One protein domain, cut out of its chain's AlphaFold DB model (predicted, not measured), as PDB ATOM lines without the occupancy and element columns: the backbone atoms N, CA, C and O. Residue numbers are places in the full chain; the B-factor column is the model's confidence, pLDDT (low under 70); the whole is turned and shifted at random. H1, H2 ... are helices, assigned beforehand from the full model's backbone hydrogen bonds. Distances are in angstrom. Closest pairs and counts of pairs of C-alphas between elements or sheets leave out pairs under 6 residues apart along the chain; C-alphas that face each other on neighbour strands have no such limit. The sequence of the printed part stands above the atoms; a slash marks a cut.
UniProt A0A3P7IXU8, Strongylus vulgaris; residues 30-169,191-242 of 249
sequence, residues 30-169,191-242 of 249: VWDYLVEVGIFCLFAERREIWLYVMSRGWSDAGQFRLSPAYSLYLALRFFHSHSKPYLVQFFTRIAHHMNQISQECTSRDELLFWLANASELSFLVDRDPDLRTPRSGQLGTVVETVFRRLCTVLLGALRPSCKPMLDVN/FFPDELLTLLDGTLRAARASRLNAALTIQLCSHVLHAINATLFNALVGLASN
ATOM      1  N   VAL A  30     263.593 275.622 194.774       43.75
ATOM      2  CA  VAL A  30     262.360 275.546 195.584       43.75
ATOM      3  C   VAL A  30     261.459 274.451 195.042       43.75
ATOM      4  O   VAL A  30     260.932 273.650 195.800       43.75
ATOM      5  N   TRP A  31     261.315 274.405 193.720       43.31
ATOM      6  CA  TRP A  31     260.446 273.451 193.050       43.31
ATOM      7  C   TRP A  31     260.906 272.014 193.280       43.31
ATOM      8  O   TRP A  31     260.064 271.203 193.631       43.31
ATOM      9  N   ASP A  32     262.210 271.732 193.231       43.91
ATOM     10  CA  ASP A  32     262.764 270.400 193.511       43.91
ATOM     11  C   ASP A  32     262.606 269.991 194.983       43.91
ATOM     12  O   ASP A  32     262.261 268.847 195.265       43.91
ATOM     13  N   TYR A  33     262.742 270.927 195.930       42.47
ATOM     14  CA  TYR A  33     262.430 270.643 197.334       42.47
ATOM     15  C   TYR A  33     260.938 270.340 197.511       42.47
ATOM     16  O   TYR A  33     260.574 269.348 198.127       42.47
ATOM     17  N   LEU A  34     260.055 271.142 196.902       46.00
ATOM     18  CA  LEU A  34     258.610 270.896 196.891       46.00
ATOM     19  C   LEU A  34     258.247 269.582 196.167       46.00
ATOM     20  O   LEU A  34     257.252 268.965 196.543       46.00
ATOM     21  N   VAL A  35     259.024 269.138 195.171       43.38
ATOM     22  CA  VAL A  35     258.915 267.810 194.528       43.38
ATOM     23  C   VAL A  35     259.230 266.716 195.542       43.38
ATOM     24  O   VAL A  35     258.449 265.776 195.670       43.38
ATOM     25  N   GLU A  36     260.308 266.877 196.307       42.03
ATOM     26  CA  GLU A  36     260.753 265.925 197.329       42.03
ATOM     27  C   GLU A  36     259.762 265.796 198.502       42.03
ATOM     28  O   GLU A  36     259.482 264.686 198.947       42.03
ATOM     29  N   VAL A  37     259.152 266.903 198.958       44.06
ATOM     30  CA  VAL A  37     258.101 266.885 200.007       44.06
ATOM     31  C   VAL A  37     256.688 266.592 199.470       44.06
ATOM     32  O   VAL A  37     255.708 266.676 200.210       44.06
ATOM     33  N   GLY A  38     256.550 266.265 198.181       46.31
ATOM     34  CA  GLY A  38     255.278 265.912 197.537       46.31
ATOM     35  C   GLY A  38     254.330 267.084 197.236       46.31
ATOM     36  O   GLY A  38     253.257 266.893 196.661       46.31
ATOM     37  N   ILE A  39     254.730 268.313 197.559       49.44
ATOM     38  CA  ILE A  39     253.968 269.552 197.358       49.44
ATOM     39  C   ILE A  39     253.918 269.961 195.881       49.44
ATOM     40  O   ILE A  39     252.938 270.567 195.459       49.44
ATOM     41  N   PHE A  40     254.912 269.607 195.061       43.28
ATOM     42  CA  PHE A  40     254.921 269.905 193.620       43.28
ATOM     43  C   PHE A  40     253.690 269.364 192.902       43.28
ATOM     44  O   PHE A  40     253.232 269.928 191.915       43.28
ATOM     45  N   CYS A  41     253.080 268.316 193.437       45.66
ATOM     46  CA  CYS A  41     251.874 267.764 192.863       45.66
ATOM     47  C   CYS A  41     250.682 268.733 192.971       45.66
ATOM     48  O   CYS A  41     249.803 268.684 192.125       45.66
ATOM     49  N   LEU A  42     250.671 269.652 193.952       44.91
ATOM     50  CA  LEU A  42     249.698 270.761 194.034       44.91
ATOM     51  C   LEU A  42     249.928 271.821 192.946       44.91
ATOM     52  O   LEU A  42     249.053 272.647 192.685       44.91
ATOM     53  N   PHE A  43     251.125 271.840 192.358       44.22
ATOM     54  CA  PHE A  43     251.540 272.768 191.308       44.22
ATOM     55  C   PHE A  43     251.454 272.160 189.909       44.22
ATOM     56  O   PHE A  43     251.249 272.902 188.948       44.22
ATOM     57  N   ALA A  44     251.570 270.837 189.787       38.34
ATOM     58  CA  ALA A  44     251.391 270.128 188.535       38.34
ATOM     59  C   ALA A  44     249.916 270.175 188.104       38.34
ATOM     60  O   ALA A  44     249.028 269.672 188.783       38.34
ATOM     61  N   GLU A  45     249.663 270.714 186.914       41.69
ATOM     62  CA  GLU A  45     248.336 270.791 186.278       41.69
ATOM     63  C   GLU A  45     247.711 269.402 186.007       41.69
ATOM     64  O   GLU A  45     246.540 269.273 185.647       41.69
ATOM     65  N   ARG A  46     248.483 268.326 186.214       42.25
ATOM     66  CA  ARG A  46     248.023 266.942 186.109       42.25
ATOM     67  C   ARG A  46     247.463 266.440 187.440       42.25
ATOM     68  O   ARG A  46     248.212 266.020 188.321       42.25
ATOM     69  N   ARG A  47     246.124 266.377 187.505       44.62
ATOM     70  CA  ARG A  47     245.315 265.756 188.582       44.62
ATOM     71  C   ARG A  47     245.861 264.404 189.063       44.62
ATOM     72  O   ARG A  47     245.811 264.118 190.254       44.62
ATOM     73  N   GLU A  48     246.414 263.602 188.155       44.44
ATOM     74  CA  GLU A  48     246.944 262.267 188.455       44.44
ATOM     75  C   GLU A  48     248.156 262.295 189.392       44.44
ATOM     76  O   GLU A  48     248.276 261.425 190.243       44.44
ATOM     77  N   ILE A  49     249.028 263.303 189.291       46.31
ATOM     78  CA  ILE A  49     250.258 263.390 190.091       46.31
ATOM     79  C   ILE A  49     249.931 263.844 191.522       46.31
ATOM     80  O   ILE A  49     250.495 263.321 192.484       46.31
ATOM     81  N   TRP A  50     248.968 264.762 191.672       52.84
ATOM     82  CA  TRP A  50     248.464 265.196 192.978       52.84
ATOM     83  C   TRP A  50     247.811 264.069 193.752       52.84
ATOM     84  O   TRP A  50     248.227 263.781 194.874       52.84
ATOM     85  N   LEU A  51     246.862 263.384 193.116       46.75
ATOM     86  CA  LEU A  51     246.213 262.231 193.711       46.75
ATOM     87  C   LEU A  51     247.226 261.110 193.965       46.75
ATOM     88  O   LEU A  51     247.194 260.494 195.013       46.75
ATOM     89  N   TYR A  52     248.188 260.870 193.076       50.47
ATOM     90  CA  TYR A  52     249.164 259.796 193.264       50.47
ATOM     91  C   TYR A  52     250.113 260.026 194.447       50.47
ATOM     92  O   TYR A  52     250.366 259.092 195.200       50.47
ATOM     93  N   VAL A  53     250.626 261.239 194.659       48.75
ATOM     94  CA  VAL A  53     251.563 261.509 195.765       48.75
ATOM     95  C   VAL A  53     250.840 261.717 197.091       48.75
ATOM     96  O   VAL A  53     251.281 261.202 198.115       48.75
ATOM     97  N   MET A  54     249.688 262.385 197.080       55.44
ATOM     98  CA  MET A  54     248.902 262.600 198.293       55.44
ATOM     99  C   MET A  54     248.093 261.351 198.693       55.44
ATOM    100  O   MET A  54     248.005 261.051 199.884       55.44
ATOM    101  N   SER A  55     247.610 260.562 197.719       49.41
ATOM    102  CA  SER A  55     246.929 259.270 197.934       49.41
ATOM    103  C   SER A  55     247.816 258.016 197.844       49.41
ATOM    104  O   SER A  55     247.320 256.905 198.012       49.41
ATOM    105  N   ARG A  56     249.128 258.100 197.609       45.59
ATOM    106  CA  ARG A  56     250.055 257.041 198.078       45.59
ATOM    107  C   ARG A  56     250.724 257.427 199.391       45.59
ATOM    108  O   ARG A  56     251.074 256.547 200.171       45.59
ATOM    109  N   GLY A  57     250.822 258.728 199.667       49.41
ATOM    110  CA  GLY A  57     251.470 259.270 200.852       49.41
ATOM    111  C   GLY A  57     250.745 258.990 202.164       49.41
ATOM    112  O   GLY A  57     251.413 258.817 203.159       49.41
ATOM    113  N   TRP A  58     249.417 258.890 202.229       53.72
ATOM    114  CA  TRP A  58     248.699 258.630 203.495       53.72
ATOM    115  C   TRP A  58     248.893 257.227 204.115       53.72
ATOM    116  O   TRP A  58     248.907 257.105 205.346       53.72
ATOM    117  N   SER A  59     249.076 256.176 203.309       51.09
ATOM    118  CA  SER A  59     249.370 254.812 203.780       51.09
ATOM    119  C   SER A  59     250.824 254.681 204.246       51.09
ATOM    120  O   SER A  59     251.087 253.939 205.188       51.09
ATOM    121  N   ASP A  60     251.729 255.456 203.639       49.03
ATOM    122  CA  ASP A  60     253.174 255.492 203.909       49.03
ATOM    123  C   ASP A  60     253.635 256.835 204.521       49.03
ATOM    124  O   ASP A  60     254.790 257.225 204.400       49.03
ATOM    125  N   ALA A  61     252.741 257.577 205.199       52.19
ATOM    126  CA  ALA A  61     252.982 258.965 205.655       52.19
ATOM    127  C   ALA A  61     254.079 259.096 206.730       52.19
ATOM    128  O   ALA A  61     254.241 260.151 207.353       52.19
ATOM    129  N   GLY A  62     254.800 258.011 207.005       55.94
ATOM    130  CA  GLY A  62     255.758 257.899 208.083       55.94
ATOM    131  C   GLY A  62     255.137 258.244 209.437       55.94
ATOM    132  O   GLY A  62     253.931 258.136 209.673       55.94
ATOM    133  N   GLN A  63     255.989 258.684 210.360       65.88
ATOM    134  CA  GLN A  63     255.572 259.090 211.705       65.88
ATOM    135  C   GLN A  63     254.870 260.463 211.730       65.88
ATOM    136  O   GLN A  63     254.189 260.777 212.711       65.88
ATOM    137  N   PHE A  64     254.996 261.282 210.673       78.69
ATOM    138  CA  PHE A  64     254.493 262.659 210.650       78.69
ATOM    139  C   PHE A  64     253.234 262.823 209.789       78.69
ATOM    140  O   PHE A  64     253.254 263.319 208.668       78.69
ATOM    141  N   ARG A  65     252.095 262.444 210.375       79.94
ATOM    142  CA  ARG A  65     250.766 262.413 209.732       79.94
ATOM    143  C   ARG A  65     250.208 263.777 209.304       79.94
ATOM    144  O   ARG A  65     249.346 263.824 208.432       79.94
ATOM    145  N   LEU A  66     250.683 264.866 209.909       86.50
ATOM    146  CA  LEU A  66     250.273 266.233 209.567       86.50
ATOM    147  C   LEU A  66     251.190 266.882 208.519       86.50
ATOM    148  O   LEU A  66     251.061 268.075 208.255       86.50
ATOM    149  N   SER A  67     252.119 266.130 207.914       81.25
ATOM    150  CA  SER A  67     253.078 266.690 206.959       81.25
ATOM    151  C   SER A  67     252.436 267.509 205.833       81.25
ATOM    152  O   SER A  67     252.947 268.605 205.594       81.25
ATOM    153  N   PRO A  68     251.292 267.126 205.218       82.62
ATOM    154  CA  PRO A  68     250.647 267.976 204.215       82.62
ATOM    155  C   PRO A  68     250.252 269.365 204.729       82.62
ATOM    156  O   PRO A  68     250.482 270.354 204.035       82.62
ATOM    157  N   ALA A  69     249.684 269.466 205.934       88.06
ATOM    158  CA  ALA A  69     249.240 270.741 206.497       88.06
ATOM    159  C   ALA A  69     250.406 271.715 206.711       88.06
ATOM    160  O   ALA A  69     250.350 272.866 206.276       88.06
ATOM    161  N   TYR A  70     251.489 271.239 207.329       86.88
ATOM    162  CA  TYR A  70     252.668 272.062 207.617       86.88
ATOM    163  C   TYR A  70     253.405 272.462 206.337       86.88
ATOM    164  O   TYR A  70     253.789 273.617 206.172       86.88
ATOM    165  N   SER A  71     253.530 271.531 205.395       80.56
ATOM    166  CA  SER A  71     254.065 271.770 204.058       80.56
ATOM    167  C   SER A  71     253.305 272.867 203.303       80.56
ATOM    168  O   SER A  71     253.905 273.799 202.764       80.56
ATOM    169  N   LEU A  72     251.971 272.796 203.308       85.62
ATOM    170  CA  LEU A  72     251.099 273.803 202.703       85.62
ATOM    171  C   LEU A  72     251.217 275.164 203.389       85.62
ATOM    172  O   LEU A  72     251.283 276.190 202.712       85.62
ATOM    173  N   TYR A  73     251.287 275.179 204.718       89.31
ATOM    174  CA  TYR A  73     251.483 276.400 205.491       89.31
ATOM    175  C   TYR A  73     252.826 277.080 205.175       89.31
ATOM    176  O   TYR A  73     252.865 278.285 204.922       89.31
ATOM    177  N   LEU A  74     253.922 276.316 205.107       85.44
ATOM    178  CA  LEU A  74     255.237 276.842 204.724       85.44
ATOM    179  C   LEU A  74     255.235 277.392 203.293       85.44
ATOM    180  O   LEU A  74     255.785 278.467 203.049       85.44
ATOM    181  N   ALA A  75     254.565 276.709 202.361       80.06
ATOM    182  CA  ALA A  75     254.385 277.210 201.003       80.06
ATOM    183  C   ALA A  75     253.597 278.533 200.990       80.06
ATOM    184  O   ALA A  75     254.019 279.490 200.343       80.06
ATOM    185  N   LEU A  76     252.504 278.644 201.754       86.12
ATOM    186  CA  LEU A  76     251.741 279.891 201.888       86.12
ATOM    187  C   LEU A  76     252.606 281.037 202.433       86.12
ATOM    188  O   LEU A  76     252.610 282.126 201.856       86.12
ATOM    189  N   ARG A  77     253.397 280.787 203.485       88.31
ATOM    190  CA  ARG A  77     254.370 281.754 204.019       88.31
ATOM    191  C   ARG A  77     255.396 282.176 202.972       88.31
ATOM    192  O   ARG A  77     255.696 283.363 202.856       88.31
ATOM    193  N   PHE A  78     255.897 281.233 202.177       82.62
ATOM    194  CA  PHE A  78     256.829 281.527 201.093       82.62
ATOM    195  C   PHE A  78     256.212 282.467 200.045       82.62
ATOM    196  O   PHE A  78     256.844 283.466 199.688       82.62
ATOM    197  N   PHE A  79     254.974 282.211 199.598       80.12
ATOM    198  CA  PHE A  79     254.277 283.106 198.664       80.12
ATOM    199  C   PHE A  79     253.976 284.464 199.282       80.12
ATOM    200  O   PHE A  79     254.100 285.473 198.594       80.12
ATOM    201  N   HIS A  80     253.631 284.529 200.566       84.50
ATOM    202  CA  HIS A  80     253.445 285.812 201.235       84.50
ATOM    203  C   HIS A  80     254.731 286.661 201.215       84.50
ATOM    204  O   HIS A  80     254.670 287.855 200.911       84.50
ATOM    205  N   SER A  81     255.891 286.051 201.476       83.31
ATOM    206  CA  SER A  81     257.175 286.764 201.526       83.31
ATOM    207  C   SER A  81     257.721 287.150 200.149       83.31
ATOM    208  O   SER A  81     258.285 288.230 200.006       83.31
ATOM    209  N   HIS A  82     257.547 286.302 199.131       73.69
ATOM    210  CA  HIS A  82     258.235 286.469 197.842       73.69
ATOM    211  C   HIS A  82     257.307 286.763 196.657       73.69
ATOM    212  O   HIS A  82     257.778 287.129 195.584       73.69
ATOM    213  N   SER A  83     255.995 286.543 196.787       74.19
ATOM    214  CA  SER A  83     255.082 286.442 195.638       74.19
ATOM    215  C   SER A  83     253.605 286.635 196.023       74.19
ATOM    216  O   SER A  83     252.734 285.851 195.639       74.19
ATOM    217  N   LYS A  84     253.304 287.720 196.756       73.06
ATOM    218  CA  LYS A  84     251.949 288.074 197.234       73.06
ATOM    219  C   LYS A  84     250.811 287.918 196.208       73.06
ATOM    220  O   LYS A  84     249.773 287.387 196.605       73.06
ATOM    221  N   PRO A  85     250.939 288.309 194.919       74.62
ATOM    222  CA  PRO A  85     249.846 288.134 193.953       74.62
ATOM    223  C   PRO A  85     249.444 286.666 193.722       74.62
ATOM    224  O   PRO A  85     248.288 286.391 193.402       74.62
ATOM    225  N   TYR A  86     250.355 285.712 193.934       74.94
ATOM    226  CA  TYR A  86     250.092 284.284 193.739       74.94
ATOM    227  C   TYR A  86     249.495 283.597 194.972       74.94
ATOM    228  O   TYR A  86     248.894 282.532 194.840       74.94
ATOM    229  N   LEU A  87     249.575 284.222 196.154       80.25
ATOM    230  CA  LEU A  87     249.041 283.678 197.409       80.25
ATOM    231  C   LEU A  87     247.551 283.322 197.290       80.25
ATOM    232  O   LEU A  87     247.108 282.244 197.677       80.25
ATOM    233  N   VAL A  88     246.777 284.231 196.703       81.31
ATOM    234  CA  VAL A  88     245.323 284.111 196.554       81.31
ATOM    235  C   VAL A  88     244.937 282.982 195.589       81.31
ATOM    236  O   VAL A  88     243.984 282.237 195.838       81.31
ATOM    237  N   GLN A  89     245.681 282.840 194.489       79.88
ATOM    238  CA  GLN A  89     245.487 281.751 193.530       79.88
ATOM    239  C   GLN A  89     245.845 280.408 194.167       79.88
ATOM    240  O   GLN A  89     245.113 279.433 194.004       79.88
ATOM    241  N   PHE A  90     246.926 280.377 194.948       77.94
ATOM    242  CA  PHE A  90     247.361 279.182 195.653       77.94
ATOM    243  C   PHE A  90     246.334 278.729 196.701       77.94
ATOM    244  O   PHE A  90     245.949 277.563 196.690       77.94
ATOM    245  N   PHE A  91     245.772 279.645 197.501       82.00
ATOM    246  CA  PHE A  91     244.642 279.345 198.397       82.00
ATOM    247  C   PHE A  91     243.464 278.698 197.663       82.00
ATOM    248  O   PHE A  91     242.931 277.681 198.106       82.00
ATOM    249  N   THR A  92     243.083 279.271 196.519       82.50
ATOM    250  CA  THR A  92     241.954 278.771 195.723       82.50
ATOM    251  C   THR A  92     242.226 277.352 195.215       82.50
ATOM    252  O   THR A  92     241.338 276.502 195.262       82.50
ATOM    253  N   ARG A  93     243.462 277.067 194.782       81.00
ATOM    254  CA  ARG A  93     243.878 275.722 194.356       81.00
ATOM    255  C   ARG A  93     243.859 274.728 195.511       81.00
ATOM    256  O   ARG A  93     243.278 273.662 195.351       81.00
ATOM    257  N   ILE A  94     244.418 275.080 196.672       82.69
ATOM    258  CA  ILE A  94     244.390 274.216 197.866       82.69
ATOM    259  C   ILE A  94     242.947 273.845 198.213       82.69
ATOM    260  O   ILE A  94     242.633 272.665 198.360       82.69
ATOM    261  N   ALA A  95     242.059 274.841 198.301       85.19
ATOM    262  CA  ALA A  95     240.664 274.610 198.655       85.19
ATOM    263  C   ALA A  95     239.934 273.747 197.614       85.19
ATOM    264  O   ALA A  95     239.190 272.834 197.973       85.19
ATOM    265  N   HIS A  96     240.164 274.000 196.321       83.12
ATOM    266  CA  HIS A  96     239.600 273.194 195.239       83.12
ATOM    267  C   HIS A  96     240.044 271.730 195.329       83.12
ATOM    268  O   HIS A  96     239.212 270.825 195.308       83.12
ATOM    269  N   HIS A  97     241.343 271.504 195.488       76.50
ATOM    270  CA  HIS A  97     241.932 270.176 195.532       76.50
ATOM    271  C   HIS A  97     241.514 269.394 196.781       76.50
ATOM    272  O   HIS A  97     241.082 268.247 196.669       76.50
ATOM    273  N   MET A  98     241.531 270.006 197.968       82.44
ATOM    274  CA  MET A  98     241.037 269.339 199.179       82.44
ATOM    275  C   MET A  98     239.545 268.983 199.082       82.44
ATOM    276  O   MET A  98     239.140 267.913 199.537       82.44
ATOM    277  N   ASN A  99     238.730 269.824 198.435       84.88
ATOM    278  CA  ASN A  99     237.338 269.479 198.147       84.88
ATOM    279  C   ASN A  99     237.222 268.294 197.179       84.88
ATOM    280  O   ASN A  99     236.396 267.413 197.415       84.88
ATOM    281  N   GLN A 100     238.046 268.223 196.130       81.31
ATOM    282  CA  GLN A 100     238.074 267.061 195.233       81.31
ATOM    283  C   GLN A 100     238.433 265.777 195.986       81.31
ATOM    284  O   GLN A 100     237.701 264.796 195.888       81.31
ATOM    285  N   ILE A 101     239.472 265.810 196.826       76.81
ATOM    286  CA  ILE A 101     239.832 264.670 197.676       76.81
ATOM    287  C   ILE A 101     238.670 264.249 198.562       76.81
ATOM    288  O   ILE A 101     238.377 263.060 198.650       76.81
ATOM    289  N   SER A 102     237.967 265.200 199.181       80.12
ATOM    290  CA  SER A 102     236.811 264.873 200.018       80.12
ATOM    291  C   SER A 102     235.740 264.087 199.248       80.12
ATOM    292  O   SER A 102     235.055 263.246 199.822       80.12
ATOM    293  N   GLN A 103     235.602 264.326 197.942       82.94
ATOM    294  CA  GLN A 103     234.620 263.653 197.098       82.94
ATOM    295  C   GLN A 103     235.107 262.291 196.597       82.94
ATOM    296  O   GLN A 103     234.295 261.366 196.499       82.94
ATOM    297  N   GLU A 104     236.403 262.175 196.309       79.12
ATOM    298  CA  GLU A 104     237.056 260.973 195.779       79.12
ATOM    299  C   GLU A 104     237.362 259.938 196.881       79.12
ATOM    300  O   GLU A 104     237.317 258.737 196.620       79.12
ATOM    301  N   CYS A 105     237.581 260.372 198.128       80.31
ATOM    302  CA  CYS A 105     237.805 259.473 199.263       80.31
ATOM    303  C   CYS A 105     236.557 258.639 199.572       80.31
ATOM    304  O   CYS A 105     235.439 259.153 199.733       80.31
ATOM    305  N   THR A 106     236.760 257.334 199.723       78.62
ATOM    306  CA  THR A 106     235.694 256.383 200.078       78.62
ATOM    307  C   THR A 106     235.928 255.735 201.436       78.62
ATOM    308  O   THR A 106     234.967 255.333 202.091       78.62
ATOM    309  N   SER A 107     237.180 255.693 201.898       85.25
ATOM    310  CA  SER A 107     237.537 255.098 203.179       85.25
ATOM    311  C   SER A 107     237.419 256.093 204.338       85.25
ATOM    312  O   SER A 107     237.674 257.293 204.214       85.25
ATOM    313  N   ARG A 108     237.063 255.568 205.514       89.62
ATOM    314  CA  ARG A 108     237.061 256.313 206.779       89.62
ATOM    315  C   ARG A 108     238.449 256.866 207.105       89.62
ATOM    316  O   ARG A 108     238.562 258.020 207.507       89.62
ATOM    317  N   ASP A 109     239.482 256.039 206.972       88.00
ATOM    318  CA  ASP A 109     240.839 256.377 207.429       88.00
ATOM    319  C   ASP A 109     241.449 257.480 206.558       88.00
ATOM    320  O   ASP A 109     242.066 258.421 207.053       88.00
ATOM    321  N   GLU A 110     241.160 257.406 205.264       85.12
ATOM    322  CA  GLU A 110     241.441 258.422 204.259       85.12
ATOM    323  C   GLU A 110     240.814 259.779 204.612       85.12
ATOM    324  O   GLU A 110     241.490 260.809 204.668       85.12
ATOM    325  N   LEU A 111     239.515 259.779 204.920       89.62
ATOM    326  CA  LEU A 111     238.787 260.987 205.303       89.62
ATOM    327  C   LEU A 111     239.269 261.560 206.641       89.62
ATOM    328  O   LEU A 111     239.347 262.778 206.781       89.62
ATOM    329  N   LEU A 112     239.628 260.715 207.613       91.81
ATOM    330  CA  LEU A 112     240.214 261.149 208.887       91.81
ATOM    331  C   LEU A 112     241.574 261.824 208.689       91.81
ATOM    332  O   LEU A 112     241.834 262.862 209.302       91.81
ATOM    333  N   PHE A 113     242.414 261.273 207.812       88.12
ATOM    334  CA  PHE A 113     243.707 261.853 207.464       88.12
ATOM    335  C   PHE A 113     243.559 263.245 206.834       88.12
ATOM    336  O   PHE A 113     244.228 264.196 207.255       88.12
ATOM    337  N   TRP A 114     242.655 263.392 205.862       89.06
ATOM    338  CA  TRP A 114     242.417 264.683 205.213       89.06
ATOM    339  C   TRP A 114     241.705 265.682 206.106       89.06
ATOM    340  O   TRP A 114     242.024 266.866 206.048       89.06
ATOM    341  N   LEU A 115     240.803 265.228 206.976       93.38
ATOM    342  CA  LEU A 115     240.163 266.089 207.963       93.38
ATOM    343  C   LEU A 115     241.194 266.656 208.943       93.38
ATOM    344  O   LEU A 115     241.168 267.854 209.232       93.38
ATOM    345  N   ALA A 116     242.122 265.826 209.427       92.75
ATOM    346  CA  ALA A 116     243.198 266.270 210.306       92.75
ATOM    347  C   ALA A 116     244.084 267.316 209.613       92.75
ATOM    348  O   ALA A 116     244.300 268.395 210.156       92.75
ATOM    349  N   ASN A 117     244.504 267.058 208.372       90.19
ATOM    350  CA  ASN A 117     245.349 267.991 207.627       90.19
ATOM    351  C   ASN A 117     244.635 269.295 207.233       90.19
ATOM    352  O   ASN A 117     245.211 270.374 207.357       90.19
ATOM    353  N   ALA A 118     243.380 269.227 206.784       92.31
ATOM    354  CA  ALA A 118     242.602 270.413 206.433       92.31
ATOM    355  C   ALA A 118     242.329 271.293 207.659       92.31
ATOM    356  O   ALA A 118     242.455 272.516 207.586       92.31
ATOM    357  N   SER A 119     241.987 270.676 208.794       95.00
ATOM    358  CA  SER A 119     241.707 271.411 210.031       95.00
ATOM    359  C   SER A 119     242.955 272.033 210.644       95.00
ATOM    360  O   SER A 119     242.896 273.182 211.076       95.00
ATOM    361  N   GLU A 120     244.088 271.330 210.612       94.38
ATOM    362  CA  GLU A 120     245.375 271.873 211.046       94.38
ATOM    363  C   GLU A 120     245.807 273.052 210.163       94.38
ATOM    364  O   GLU A 120     246.165 274.110 210.675       94.38
ATOM    365  N   LEU A 121     245.699 272.929 208.834       92.62
ATOM    366  CA  LEU A 121     246.019 274.027 207.920       92.62
ATOM    367  C   LEU A 121     245.117 275.246 208.152       92.62
ATOM    368  O   LEU A 121     245.614 276.370 208.215       92.62
ATOM    369  N   SER A 122     243.803 275.035 208.297       93.88
ATOM    370  CA  SER A 122     242.859 276.115 208.606       93.88
ATOM    371  C   SER A 122     243.235 276.808 209.916       93.88
ATOM    372  O   SER A 122     243.256 278.034 209.972       93.88
ATOM    373  N   PHE A 123     243.594 276.037 210.946       93.88
ATOM    374  CA  PHE A 123     244.021 276.568 212.238       93.88
ATOM    375  C   PHE A 123     245.306 277.401 212.133       93.88
ATOM    376  O   PHE A 123     245.363 278.505 212.677       93.88
ATOM    377  N   LEU A 124     246.320 276.899 211.420       94.06
ATOM    378  CA  LEU A 124     247.586 277.604 211.208       94.06
ATOM    379  C   LEU A 124     247.368 278.933 210.473       94.06
ATOM    380  O   LEU A 124     247.896 279.957 210.896       94.06
ATOM    381  N   VAL A 125     246.549 278.936 209.417       93.00
ATOM    382  CA  VAL A 125     246.224 280.147 208.648       93.00
ATOM    383  C   VAL A 125     245.411 281.144 209.477       93.00
ATOM    384  O   VAL A 125     245.680 282.340 209.424       93.00
ATOM    385  N   ASP A 126     244.444 280.687 210.275       91.88
ATOM    386  CA  ASP A 126     243.617 281.582 211.094       91.88
ATOM    387  C   ASP A 126     244.404 282.290 212.202       91.88
ATOM    388  O   ASP A 126     244.046 283.407 212.599       91.88
ATOM    389  N   ARG A 127     245.467 281.644 212.698       92.12
ATOM    390  CA  ARG A 127     246.407 282.189 213.693       92.12
ATOM    391  C   ARG A 127     247.453 283.119 213.092       92.12
ATOM    392  O   ARG A 127     248.146 283.805 213.840       92.12
ATOM    393  N   ASP A 128     247.550 283.147 211.773       93.19
ATOM    394  CA  ASP A 128     248.560 283.881 211.045       93.19
ATOM    395  C   ASP A 128     247.971 285.149 210.407       93.19
ATOM    396  O   ASP A 128     247.298 285.068 209.374       93.19
ATOM    397  N   PRO A 129     248.213 286.342 210.984       88.94
ATOM    398  CA  PRO A 129     247.629 287.580 210.476       88.94
ATOM    399  C   PRO A 129     248.099 287.923 209.055       88.94
ATOM    400  O   PRO A 129     247.353 288.570 208.323       88.94
ATOM    401  N   ASP A 130     249.280 287.456 208.642       89.00
ATOM    402  CA  ASP A 130     249.841 287.719 207.312       89.00
ATOM    403  C   ASP A 130     249.154 286.879 206.224       89.00
ATOM    404  O   ASP A 130     249.043 287.286 205.065       89.00
ATOM    405  N   LEU A 131     248.685 285.687 206.597       88.62
ATOM    406  CA  LEU A 131     247.996 284.758 205.700       88.62
ATOM    407  C   LEU A 131     246.473 284.883 205.757       88.62
ATOM    408  O   LEU A 131     245.775 284.305 204.914       88.62
ATOM    409  N   ARG A 132     245.946 285.654 206.713       84.38
ATOM    410  CA  ARG A 132     244.515 285.892 206.898       84.38
ATOM    411  C   ARG A 132     243.966 286.804 205.798       84.38
ATOM    412  O   ARG A 132     243.772 288.004 205.963       84.38
ATOM    413  N   THR A 133     243.707 286.206 204.642       79.88
ATOM    414  CA  THR A 133     243.073 286.863 203.492       79.88
ATOM    415  C   THR A 133     241.555 286.644 203.508       79.88
ATOM    416  O   THR A 133     241.088 285.682 204.111       79.88
ATOM    417  N   PRO A 134     240.746 287.430 202.772       76.62
ATOM    418  CA  PRO A 134     239.309 287.161 202.635       76.62
ATOM    419  C   PRO A 134     238.977 285.752 202.109       76.62
ATOM    420  O   PRO A 134     237.868 285.265 202.307       76.62
ATOM    421  N   ARG A 135     239.929 285.086 201.437       77.62
ATOM    422  CA  ARG A 135     239.776 283.716 200.930       77.62
ATOM    423  C   ARG A 135     240.192 282.632 201.934       77.62
ATOM    424  O   ARG A 135     239.903 281.470 201.669       77.62
ATOM    425  N   SER A 136     240.793 282.961 203.082       78.00
ATOM    426  CA  SER A 136     241.179 281.950 204.085       78.00
ATOM    427  C   SER A 136     239.974 281.175 204.629       78.00
ATOM    428  O   SER A 136     240.081 279.978 204.884       78.00
ATOM    429  N   GLY A 137     238.795 281.810 204.687       83.19
ATOM    430  CA  GLY A 137     237.538 281.167 205.087       83.19
ATOM    431  C   GLY A 137     237.119 279.982 204.202       83.19
ATOM    432  O   GLY A 137     236.345 279.136 204.643       83.19
ATOM    433  N   GLN A 138     237.668 279.860 202.986       87.62
ATOM    434  CA  GLN A 138     237.443 278.690 202.133       87.62
ATOM    435  C   GLN A 138     237.986 277.404 202.770       87.62
ATOM    436  O   GLN A 138     237.379 276.348 202.604       87.62
ATOM    437  N   LEU A 139     239.069 277.472 203.552       89.75
ATOM    438  CA  LEU A 139     239.588 276.299 204.261       89.75
ATOM    439  C   LEU A 139     238.598 275.790 205.315       89.75
ATOM    440  O   LEU A 139     238.391 274.584 205.414       89.75
ATOM    441  N   GLY A 140     237.896 276.687 206.012       91.38
ATOM    442  CA  GLY A 140     236.819 276.302 206.927       91.38
ATOM    443  C   GLY A 140     235.704 275.524 206.219       91.38
ATOM    444  O   GLY A 140     235.273 274.477 206.700       91.38
ATOM    445  N   THR A 141     235.299 275.967 205.021       91.50
ATOM    446  CA  THR A 141     234.279 275.255 204.222       91.50
ATOM    447  C   THR A 141     234.746 273.874 203.751       91.50
ATOM    448  O   THR A 141     233.956 272.930 203.702       91.50
ATOM    449  N   VAL A 142     236.039 273.724 203.452       90.44
ATOM    450  CA  VAL A 142     236.649 272.431 203.111       90.44
ATOM    451  C   VAL A 142     236.612 271.493 204.318       90.44
ATOM    452  O   VAL A 142     236.191 270.347 204.181       90.44
ATOM    453  N   VAL A 143     236.996 271.976 205.505       94.06
ATOM    454  CA  VAL A 143     236.955 271.193 206.752       94.06
ATOM    455  C   VAL A 143     235.543 270.679 207.019       94.06
ATOM    456  O   VAL A 143     235.364 269.490 207.283       94.06
ATOM    457  N   GLU A 144     234.535 271.543 206.885       93.19
ATOM    458  CA  GLU A 144     233.135 271.148 207.052       93.19
ATOM    459  C   GLU A 144     232.711 270.084 206.025       93.19
ATOM    460  O   GLU A 144     232.052 269.101 206.370       93.19
ATOM    461  N   THR A 145     233.123 270.244 204.767       92.12
ATOM    462  CA  THR A 145     232.792 269.309 203.683       92.12
ATOM    463  C   THR A 145     233.382 267.921 203.944       92.12
ATOM    464  O   THR A 145     232.664 266.919 203.873       92.12
ATOM    465  N   VAL A 146     234.663 267.851 204.324       92.06
ATOM    466  CA  VAL A 146     235.332 266.589 204.678       92.06
ATOM    467  C   VAL A 146     234.677 265.963 205.912       92.06
ATOM    468  O   VAL A 146     234.400 264.762 205.918       92.06
ATOM    469  N   PHE A 147     234.360 266.763 206.934       93.75
ATOM    470  CA  PHE A 147     233.691 266.290 208.147       93.75
ATOM    471  C   PHE A 147     232.326 265.661 207.839       93.75
ATOM    472  O   PHE A 147     232.020 264.555 208.292       93.75
ATOM    473  N   ARG A 148     231.510 266.328 207.016       92.06
ATOM    474  CA  ARG A 148     230.186 265.836 206.615       92.06
ATOM    475  C   ARG A 148     230.285 264.541 205.810       92.06
ATOM    476  O   ARG A 148     229.493 263.615 206.018       92.06
ATOM    477  N   ARG A 149     231.274 264.444 204.917       91.69
ATOM    478  CA  ARG A 149     231.539 263.215 204.162       91.69
ATOM    479  C   ARG A 149     231.961 262.070 205.080       91.69
ATOM    480  O   ARG A 149     231.409 260.980 204.949       91.69
ATOM    481  N   LEU A 150     232.863 262.317 206.032       92.12
ATOM    482  CA  LEU A 150     233.278 261.330 207.032       92.12
ATOM    483  C   LEU A 150     232.082 260.811 207.832       92.12
ATOM    484  O   LEU A 150     231.914 259.600 207.964       92.12
ATOM    485  N   CYS A 151     231.217 261.713 208.303       91.25
ATOM    486  CA  CYS A 151     229.987 261.327 208.989       91.25
ATOM    487  C   CYS A 151     229.111 260.441 208.098       91.25
ATOM    488  O   CYS A 151     228.617 259.419 208.552       91.25
ATOM    489  N   THR A 152     228.961 260.778 206.816       89.81
ATOM    490  CA  THR A 152     228.162 259.981 205.873       89.81
ATOM    491  C   THR A 152     228.717 258.563 205.702       89.81
ATOM    492  O   THR A 152     227.957 257.600 205.774       89.81
ATOM    493  N   VAL A 153     230.037 258.423 205.531       90.38
ATOM    494  CA  VAL A 153     230.705 257.116 205.392       90.38
ATOM    495  C   VAL A 153     230.566 256.287 206.669       90.38
ATOM    496  O   VAL A 153     230.169 255.124 206.607       90.38
ATOM    497  N   LEU A 154     230.815 256.892 207.835       88.75
ATOM    498  CA  LEU A 154     230.657 256.224 209.126       88.75
ATOM    499  C   LEU A 154     229.217 255.772 209.352       88.75
ATOM    500  O   LEU A 154     228.989 254.627 209.721       88.75
ATOM    501  N   LEU A 155     228.235 256.634 209.089       86.44
ATOM    502  CA  LEU A 155     226.822 256.292 209.254       86.44
ATOM    503  C   LEU A 155     226.370 255.188 208.298       86.44
ATOM    504  O   LEU A 155     225.551 254.354 208.685       86.44
ATOM    505  N   GLY A 156     226.921 255.152 207.082       85.69
ATOM    506  CA  GLY A 156     226.712 254.055 206.140       85.69
ATOM    507  C   GLY A 156     227.179 252.707 206.695       85.69
ATOM    508  O   GLY A 156     226.469 251.717 206.537       85.69
ATOM    509  N   ALA A 157     228.314 252.684 207.399       83.75
ATOM    510  CA  ALA A 157     228.841 251.487 208.057       83.75
ATOM    511  C   ALA A 157     228.121 251.152 209.379       83.75
ATOM    512  O   ALA A 157     227.923 249.986 209.692       83.75
ATOM    513  N   LEU A 158     227.678 252.161 210.135       79.50
ATOM    514  CA  LEU A 158     227.021 251.993 211.437       79.50
ATOM    515  C   LEU A 158     225.588 251.467 211.326       79.50
ATOM    516  O   LEU A 158     225.152 250.657 212.143       79.50
ATOM    517  N   ARG A 159     224.831 251.937 210.328       77.44
ATOM    518  CA  ARG A 159     223.415 251.586 210.154       77.44
ATOM    519  C   ARG A 159     223.157 250.070 210.071       77.44
ATOM    520  O   ARG A 159     222.221 249.625 210.735       77.44
ATOM    521  N   PRO A 160     223.909 249.260 209.299       73.31
ATOM    522  CA  PRO A 160     223.732 247.808 209.307       73.31
ATOM    523  C   PRO A 160     224.103 247.176 210.656       73.31
ATOM    524  O   PRO A 160     223.352 246.325 211.122       73.31
ATOM    525  N   SER A 161     225.165 247.636 211.327       68.69
ATOM    526  CA  SER A 161     225.582 247.122 212.644       68.69
ATOM    527  C   SER A 161     224.605 247.455 213.778       68.69
ATOM    528  O   SER A 161     224.639 246.814 214.822       68.69
ATOM    529  N   CYS A 162     223.699 248.419 213.584       66.81
ATOM    530  CA  CYS A 162     222.606 248.703 214.521       66.81
ATOM    531  C   CYS A 162     221.383 247.790 214.318       66.81
ATOM    532  O   CYS A 162     220.484 247.799 215.151       66.81
ATOM    533  N   LYS A 163     221.297 247.010 213.229       66.69
ATOM    534  CA  LYS A 163     220.152 246.108 212.992       66.69
ATOM    535  C   LYS A 163     220.040 244.974 214.016       66.69
ATOM    536  O   LYS A 163     218.927 244.765 214.490       66.69
ATOM    537  N   PRO A 164     221.134 244.286 214.404       61.34
ATOM    538  CA  PRO A 164     221.092 243.311 215.490       61.34
ATOM    539  C   PRO A 164     220.591 243.934 216.787       61.34
ATOM    540  O   PRO A 164     219.943 243.243 217.559       61.34
ATOM    541  N   MET A 165     220.801 245.251 216.982       61.31
ATOM    542  CA  MET A 165     220.336 245.950 218.179       61.31
ATOM    543  C   MET A 165     218.806 245.987 218.350       61.31
ATOM    544  O   MET A 165     218.283 246.388 219.386       61.31
ATOM    545  N   LEU A 166     218.086 245.626 217.296       61.16
ATOM    546  CA  LEU A 166     216.643 245.755 217.177       61.16
ATOM    547  C   LEU A 166     215.969 244.392 216.990       61.16
ATOM    548  O   LEU A 166     214.753 244.347 216.799       61.16
ATOM    549  N   ASP A 167     216.736 243.297 217.017       57.69
ATOM    550  CA  ASP A 167     216.185 241.954 216.888       57.69
ATOM    551  C   ASP A 167     215.602 241.488 218.228       57.69
ATOM    552  O   ASP A 167     216.310 241.278 219.212       57.69
ATOM    553  N   VAL A 168     214.275 241.368 218.266       54.62
ATOM    554  CA  VAL A 168     213.499 240.953 219.445       54.62
ATOM    555  C   VAL A 168     213.229 239.438 219.421       54.62
ATOM    556  O   VAL A 168     212.661 238.898 220.368       54.62
ATOM    557  N   ASN A 169     213.644 238.715 218.371       48.06
ATOM    558  CA  ASN A 169     213.388 237.280 218.209       48.06
ATOM    559  C   ASN A 169     214.504 236.400 218.786       48.06
ATOM    560  O   ASN A 169     214.934 235.438 218.152       48.06
ATOM    561  N   PHE A 191     225.428 244.109 224.797       50.91
ATOM    562  CA  PHE A 191     224.705 244.407 223.553       50.91
ATOM    563  C   PHE A 191     225.071 245.735 222.890       50.91
ATOM    564  O   PHE A 191     224.286 246.351 222.170       50.91
ATOM    565  N   PHE A 192     226.294 246.192 223.086       55.94
ATOM    566  CA  PHE A 192     226.898 246.966 222.019       55.94
ATOM    567  C   PHE A 192     227.505 245.920 221.080       55.94
ATOM    568  O   PHE A 192     228.484 245.295 221.484       55.94
ATOM    569  N   PRO A 193     226.906 245.631 219.903       63.31
ATOM    570  CA  PRO A 193     227.399 244.560 219.046       63.31
ATOM    571  C   PRO A 193     228.896 244.756 218.832       63.31
ATOM    572  O   PRO A 193     229.325 245.882 218.565       63.31
ATOM    573  N   ASP A 194     229.682 243.689 218.979       69.25
ATOM    574  CA  ASP A 194     231.146 243.770 218.932       69.25
ATOM    575  C   ASP A 194     231.624 244.519 217.684       69.25
ATOM    576  O   ASP A 194     232.579 245.290 217.741       69.25
ATOM    577  N   GLU A 195     230.903 244.390 216.568       74.38
ATOM    578  CA  GLU A 195     231.139 245.141 215.335       74.38
ATOM    579  C   GLU A 195     230.974 246.661 215.489       74.38
ATOM    580  O   GLU A 195     231.789 247.423 214.972       74.38
ATOM    581  N   LEU A 196     229.949 247.123 216.210       78.69
ATOM    582  CA  LEU A 196     229.698 248.540 216.473       78.69
ATOM    583  C   LEU A 196     230.778 249.133 217.386       78.69
ATOM    584  O   LEU A 196     231.295 250.216 217.097       78.69
ATOM    585  N   LEU A 197     231.157 248.416 218.450       81.50
ATOM    586  CA  LEU A 197     232.269 248.823 219.317       81.50
ATOM    587  C   LEU A 197     233.586 248.831 218.557       81.50
ATOM    588  O   LEU A 197     234.326 249.807 218.638       81.50
ATOM    589  N   THR A 198     233.854 247.786 217.779       85.56
ATOM    590  CA  THR A 198     235.068 247.672 216.966       85.56
ATOM    591  C   THR A 198     235.139 248.790 215.932       85.56
ATOM    592  O   THR A 198     236.203 249.377 215.722       85.56
ATOM    593  N   LEU A 199     234.013 249.154 215.312       86.06
ATOM    594  CA  LEU A 199     233.946 250.265 214.369       86.06
ATOM    595  C   LEU A 199     234.205 251.606 215.064       86.06
ATOM    596  O   LEU A 199     234.988 252.410 214.546       86.06
ATOM    597  N   LEU A 200     233.589 251.859 216.222       87.38
ATOM    598  CA  LEU A 200     233.777 253.102 216.971       87.38
ATOM    599  C   LEU A 200     235.203 253.218 217.525       87.38
ATOM    600  O   LEU A 200     235.868 254.225 217.287       87.38
ATOM    601  N   ASP A 201     235.707 252.183 218.193       88.81
ATOM    602  CA  ASP A 201     237.073 252.132 218.720       88.81
ATOM    603  C   ASP A 201     238.104 252.235 217.589       88.81
ATOM    604  O   ASP A 201     239.024 253.051 217.657       88.81
ATOM    605  N   GLY A 202     237.902 251.514 216.484       89.12
ATOM    606  CA  GLY A 202     238.728 251.639 215.284       89.12
ATOM    607  C   GLY A 202     238.735 253.064 214.724       89.12
ATOM    608  O   GLY A 202     239.790 253.581 214.362       89.12
ATOM    609  N   THR A 203     237.582 253.738 214.722       90.62
ATOM    610  CA  THR A 203     237.457 255.135 214.276       90.62
ATOM    611  C   THR A 203     238.209 256.086 215.202       90.62
ATOM    612  O   THR A 203     238.949 256.947 214.731       90.62
ATOM    613  N   LEU A 204     238.089 255.914 216.520       91.62
ATOM    614  CA  LEU A 204     238.790 256.732 217.513       91.62
ATOM    615  C   LEU A 204     240.303 256.503 217.492       91.62
ATOM    616  O   LEU A 204     241.083 257.449 217.619       91.62
ATOM    617  N   ARG A 205     240.746 255.255 217.318       89.62
ATOM    618  CA  ARG A 205     242.162 254.921 217.121       89.62
ATOM    619  C   ARG A 205     242.699 255.567 215.850       89.62
ATOM    620  O   ARG A 205     243.747 256.202 215.916       89.62
ATOM    621  N   ALA A 206     241.972 255.482 214.738       88.38
ATOM    622  CA  ALA A 206     242.358 256.111 213.477       88.38
ATOM    623  C   ALA A 206     242.385 257.648 213.573       88.38
ATOM    624  O   ALA A 206     243.316 258.279 213.069       88.38
ATOM    625  N   ALA A 207     241.433 258.261 214.285       89.81
ATOM    626  CA  ALA A 207     241.416 259.701 214.538       89.81
ATOM    627  C   ALA A 207     242.645 260.148 215.349       89.81
ATOM    628  O   ALA A 207     243.325 261.105 214.971       89.81
ATOM    629  N   ARG A 208     242.992 259.404 216.412       89.75
ATOM    630  CA  ARG A 208     244.216 259.640 217.200       89.75
ATOM    631  C   ARG A 208     245.481 259.442 216.369       89.75
ATOM    632  O   ARG A 208     246.383 260.276 216.430       89.75
ATOM    633  N   ALA A 209     245.538 258.377 215.572       86.62
ATOM    634  CA  ALA A 209     246.661 258.091 214.684       86.62
ATOM    635  C   ALA A 209     246.846 259.193 213.629       86.62
ATOM    636  O   ALA A 209     247.975 259.554 213.316       86.62
ATOM    637  N   SER A 210     245.748 259.774 213.143       86.50
ATOM    638  CA  SER A 210     245.755 260.885 212.185       86.50
ATOM    639  C   SER A 210     246.057 262.243 212.823       86.50
ATOM    640  O   SER A 210     246.189 263.220 212.099       86.50
ATOM    641  N   ARG A 211     246.192 262.317 214.160       90.75
ATOM    642  CA  ARG A 211     246.365 263.565 214.931       90.75
ATOM    643  C   ARG A 211     245.196 264.544 214.763       90.75
ATOM    644  O   ARG A 211     245.395 265.754 214.787       90.75
ATOM    645  N   LEU A 212     243.976 264.029 214.611       91.94
ATOM    646  CA  LEU A 212     242.785 264.869 214.523       91.94
ATOM    647  C   LEU A 212     242.606 265.687 215.812       91.94
ATOM    648  O   LEU A 212     242.771 265.170 216.919       91.94
ATOM    649  N   ASN A 213     242.230 266.959 215.669       91.88
ATOM    650  CA  ASN A 213     241.979 267.851 216.798       91.88
ATOM    651  C   ASN A 213     240.937 267.248 217.765       91.88
ATOM    652  O   ASN A 213     239.909 266.709 217.340       91.88
ATOM    653  N   ALA A 214     241.178 267.369 219.073       90.19
ATOM    654  CA  ALA A 214     240.271 266.886 220.111       90.19
ATOM    655  C   ALA A 214     238.859 267.481 219.986       90.19
ATOM    656  O   ALA A 214     237.882 266.751 220.130       90.19
ATOM    657  N   ALA A 215     238.732 268.766 219.642       92.06
ATOM    658  CA  ALA A 215     237.431 269.405 219.441       92.06
ATOM    659  C   ALA A 215     236.644 268.753 218.291       92.06
ATOM    660  O   ALA A 215     235.473 268.416 218.456       92.06
ATOM    661  N   LEU A 216     237.302 268.496 217.154       92.31
ATOM    662  CA  LEU A 216     236.692 267.801 216.013       92.31
ATOM    663  C   LEU A 216     236.380 266.339 216.334       92.31
ATOM    664  O   LEU A 216     235.363 265.814 215.894       92.31
ATOM    665  N   THR A 217     237.219 265.692 217.141       92.25
ATOM    666  CA  THR A 217     236.977 264.324 217.611       92.25
ATOM    667  C   THR A 217     235.728 264.266 218.492       92.25
ATOM    668  O   THR A 217     234.879 263.402 218.290       92.25
ATOM    669  N   ILE A 218     235.557 265.216 219.418       91.94
ATOM    670  CA  ILE A 218     234.360 265.326 220.268       91.94
ATOM    671  C   ILE A 218     233.113 265.590 219.417       91.94
ATOM    672  O   ILE A 218     232.078 264.954 219.630       91.94
ATOM    673  N   GLN A 219     233.206 266.484 218.427       93.62
ATOM    674  CA  GLN A 219     232.109 266.751 217.491       93.62
ATOM    675  C   GLN A 219     231.732 265.502 216.686       93.62
ATOM    676  O   GLN A 219     230.549 265.181 216.576       93.62
ATOM    677  N   LEU A 220     232.723 264.763 216.182       90.75
ATOM    678  CA  LEU A 220     232.511 263.513 215.457       90.75
ATOM    679  C   LEU A 220     231.797 262.476 216.332       90.75
ATOM    680  O   LEU A 220     230.793 261.905 215.912       90.75
ATOM    681  N   CYS A 221     232.275 262.275 217.564       88.88
ATOM    682  CA  CYS A 221     231.661 261.352 218.519       88.88
ATOM    683  C   CYS A 221     230.212 261.734 218.809       88.88
ATOM    684  O   CYS A 221     229.326 260.885 218.764       88.88
ATOM    685  N   SER A 222     229.970 263.019 219.063       91.69
ATOM    686  CA  SER A 222     228.633 263.538 219.353       91.69
ATOM    687  C   SER A 222     227.679 263.290 218.184       91.69
ATOM    688  O   SER A 222     226.563 262.820 218.392       91.69
ATOM    689  N   HIS A 223     228.130 263.534 216.949       91.00
ATOM    690  CA  HIS A 223     227.332 263.308 215.746       91.00
ATOM    691  C   HIS A 223     227.021 261.819 215.525       91.00
ATOM    692  O   HIS A 223     225.887 261.454 215.214       91.00
ATOM    693  N   VAL A 224     228.013 260.944 215.713       87.19
ATOM    694  CA  VAL A 224     227.855 259.488 215.576       87.19
ATOM    695  C   VAL A 224     226.892 258.932 216.626       87.19
ATOM    696  O   VAL A 224     225.940 258.241 216.269       87.19
ATOM    697  N   LEU A 225     227.084 259.269 217.904       85.88
ATOM    698  CA  LEU A 225     226.226 258.803 218.998       85.88
ATOM    699  C   LEU A 225     224.792 259.304 218.850       85.88
ATOM    700  O   LEU A 225     223.845 258.544 219.044       85.88
ATOM    701  N   HIS A 226     224.617 260.564 218.449       87.62
ATOM    702  CA  HIS A 226     223.292 261.104 218.177       87.62
ATOM    703  C   HIS A 226     222.578 260.320 217.070       87.62
ATOM    704  O   HIS A 226     221.408 259.969 217.213       87.62
ATOM    705  N   ALA A 227     223.280 259.998 215.986       83.38
ATOM    706  CA  ALA A 227     222.699 259.242 214.889       83.38
ATOM    707  C   ALA A 227     222.384 257.782 215.260       83.38
ATOM    708  O   ALA A 227     221.374 257.250 214.791       83.38
ATOM    709  N   ILE A 228     223.198 257.148 216.113       80.00
ATOM    710  CA  ILE A 228     222.888 255.833 216.698       80.00
ATOM    711  C   ILE A 228     221.585 255.933 217.497       80.00
ATOM    712  O   ILE A 228     220.632 255.211 217.203       80.00
ATOM    713  N   ASN A 229     221.497 256.893 218.422       84.38
ATOM    714  CA  ASN A 229     220.309 257.104 219.251       84.38
ATOM    715  C   ASN A 229     219.055 257.359 218.405       84.38
ATOM    716  O   ASN A 229     218.015 256.754 218.652       84.38
ATOM    717  N   ALA A 230     219.153 258.207 217.377       83.06
ATOM    718  CA  ALA A 230     218.049 258.487 216.465       83.06
ATOM    719  C   ALA A 230     217.629 257.245 215.663       83.06
ATOM    720  O   ALA A 230     216.439 257.000 215.485       83.06
ATOM    721  N   THR A 231     218.587 256.436 215.199       76.19
ATOM    722  CA  THR A 231     218.300 255.200 214.454       76.19
ATOM    723  C   THR A 231     217.581 254.180 215.334       76.19
ATOM    724  O   THR A 231     216.560 253.632 214.917       76.19
ATOM    725  N   LEU A 232     218.069 253.970 216.559       73.50
ATOM    726  CA  LEU A 232     217.451 253.063 217.527       73.50
ATOM    727  C   LEU A 232     216.056 253.543 217.925       73.50
ATOM    728  O   LEU A 232     215.103 252.772 217.873       73.50
ATOM    729  N   PHE A 233     215.912 254.828 218.254       77.69
ATOM    730  CA  PHE A 233     214.624 255.414 218.612       77.69
ATOM    731  C   PHE A 233     213.598 255.275 217.481       77.69
ATOM    732  O   PHE A 233     212.494 254.784 217.705       77.69
ATOM    733  N   ASN A 234     213.972 255.644 216.252       78.94
ATOM    734  CA  ASN A 234     213.082 255.547 215.093       78.94
ATOM    735  C   ASN A 234     212.653 254.100 214.822       78.94
ATOM    736  O   ASN A 234     211.495 253.854 214.485       78.94
ATOM    737  N   ALA A 235     213.561 253.140 214.995       71.25
ATOM    738  CA  ALA A 235     213.229 251.732 214.855       71.25
ATOM    739  C   ALA A 235     212.293 251.239 215.967       71.25
ATOM    740  O   ALA A 235     211.315 250.561 215.669       71.25
ATOM    741  N   LEU A 236     212.525 251.627 217.225       68.31
ATOM    742  CA  LEU A 236     211.645 251.284 218.348       68.31
ATOM    743  C   LEU A 236     210.226 251.831 218.153       68.31
ATOM    744  O   LEU A 236     209.251 251.105 218.347       68.31
ATOM    745  N   VAL A 237     210.097 253.087 217.714       72.56
ATOM    746  CA  VAL A 237     208.795 253.695 217.399       72.56
ATOM    747  C   VAL A 237     208.114 252.968 216.232       72.56
ATOM    748  O   VAL A 237     206.917 252.691 216.297       72.56
ATOM    749  N   GLY A 238     208.866 252.605 215.188       67.88
ATOM    750  CA  GLY A 238     208.352 251.834 214.051       67.88
ATOM    751  C   GLY A 238     207.948 250.393 214.398       67.88
ATOM    752  O   GLY A 238     207.021 249.846 213.807       67.88
ATOM    753  N   LEU A 239     208.601 249.758 215.370       62.12
ATOM    754  CA  LEU A 239     208.190 248.448 215.883       62.12
ATOM    755  C   LEU A 239     206.903 248.560 216.711       62.12
ATOM    756  O   LEU A 239     205.989 247.756 216.535       62.12
ATOM    757  N   ALA A 240     206.787 249.587 217.556       55.66
ATOM    758  CA  ALA A 240     205.591 249.831 218.359       55.66
ATOM    759  C   ALA A 240     204.335 250.068 217.494       55.66
ATOM    760  O   ALA A 240     203.249 249.582 217.828       55.66
ATOM    761  N   SER A 241     204.469 250.753 216.353       54.75
ATOM    762  CA  SER A 241     203.355 250.937 215.415       54.75
ATOM    763  C   SER A 241     202.938 249.630 214.726       54.75
ATOM    764  O   SER A 241     201.744 249.379 214.594       54.75
ATOM    765  N   ASN A 242     203.885 248.756 214.369       47.38
ATOM    766  CA  ASN A 242     203.589 247.451 213.762       47.38
ATOM    767  C   ASN A 242     202.930 246.468 214.747       47.38
ATOM    768  O   ASN A 242     201.986 245.768 214.380       47.38
TER     769      ASN A 242
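This is residues 30 to 169 and 191 to 242 of the 249 residues of a protein of Strongylus vulgaris (UniProt A0A3P7IXU8). The longest helix, H9, reaches out to one end of a long, staggered up-and-down bundle of six helices, H4 to H9, each running against the one before it. H6 and H7 lie in its middle, H4 and H5 make the other end, and the short helices H1, H2 and H3 form a small group beside H4 and H5. The printed part has 192 residues with nine named helices, H1 to H9 in chain order, and no named strand: all helix. It is a rod spanning 69 by 33 by 27 A, only just loose, close to compact, with a radius of gyration of the C-alphas of 19.6 A.

H9, residues 214 to 242, touches H7, residues 137 to 161, at a steep tilt of 41 degrees; the closest C-alphas, of Val 224 and Leu 155, are 7.2 A apart. H6, residues 108 to 126, and H7 form a hairpin, closest at C-alphas 122 and 139, 5.4 A. H8, residues 194 to 209, touches H6, closest at C-alphas 207 and 112, 6.0 A. H5, residues 84 to 104, touches H7, closest at C-alphas 102 and 146, 5.2 A. H4, residues 67 to 82, and H5 form a hairpin, closest at C-alphas 79 and 87, 5.4 A. H2, residues 39 to 42, only just touches H4, with 3 pairs of C-alphas within 8 A, closest at 39 and 71, 7.1 A. H3, residues 47 to 57, touches H2, closest at C-alphas 50 and 41, 4.3 A; H1, residues 30 to 36, touches H2 only at the corner. O i to N i+4 pairs are within hydrogen-bond range throughout H1, H3, H4, H6, H8 and H9, in 15 of 17 in H5 and 19 of 21 in H7; H2 is too short for one.

H9 is 42.0 A long, H7 36.9 A and H5 31.0 A. C-alpha 30 is at (262.360, 275.546, 195.584), C-alpha 242 at (203.589, 247.451, 213.762).

Residues 170 to 190 are not printed; C-alphas 169 and 191 are 14.4 A apart across the cut. No link printed whole is long. Low-confidence residues, under 70, include 30 to 63 and 161 to 169.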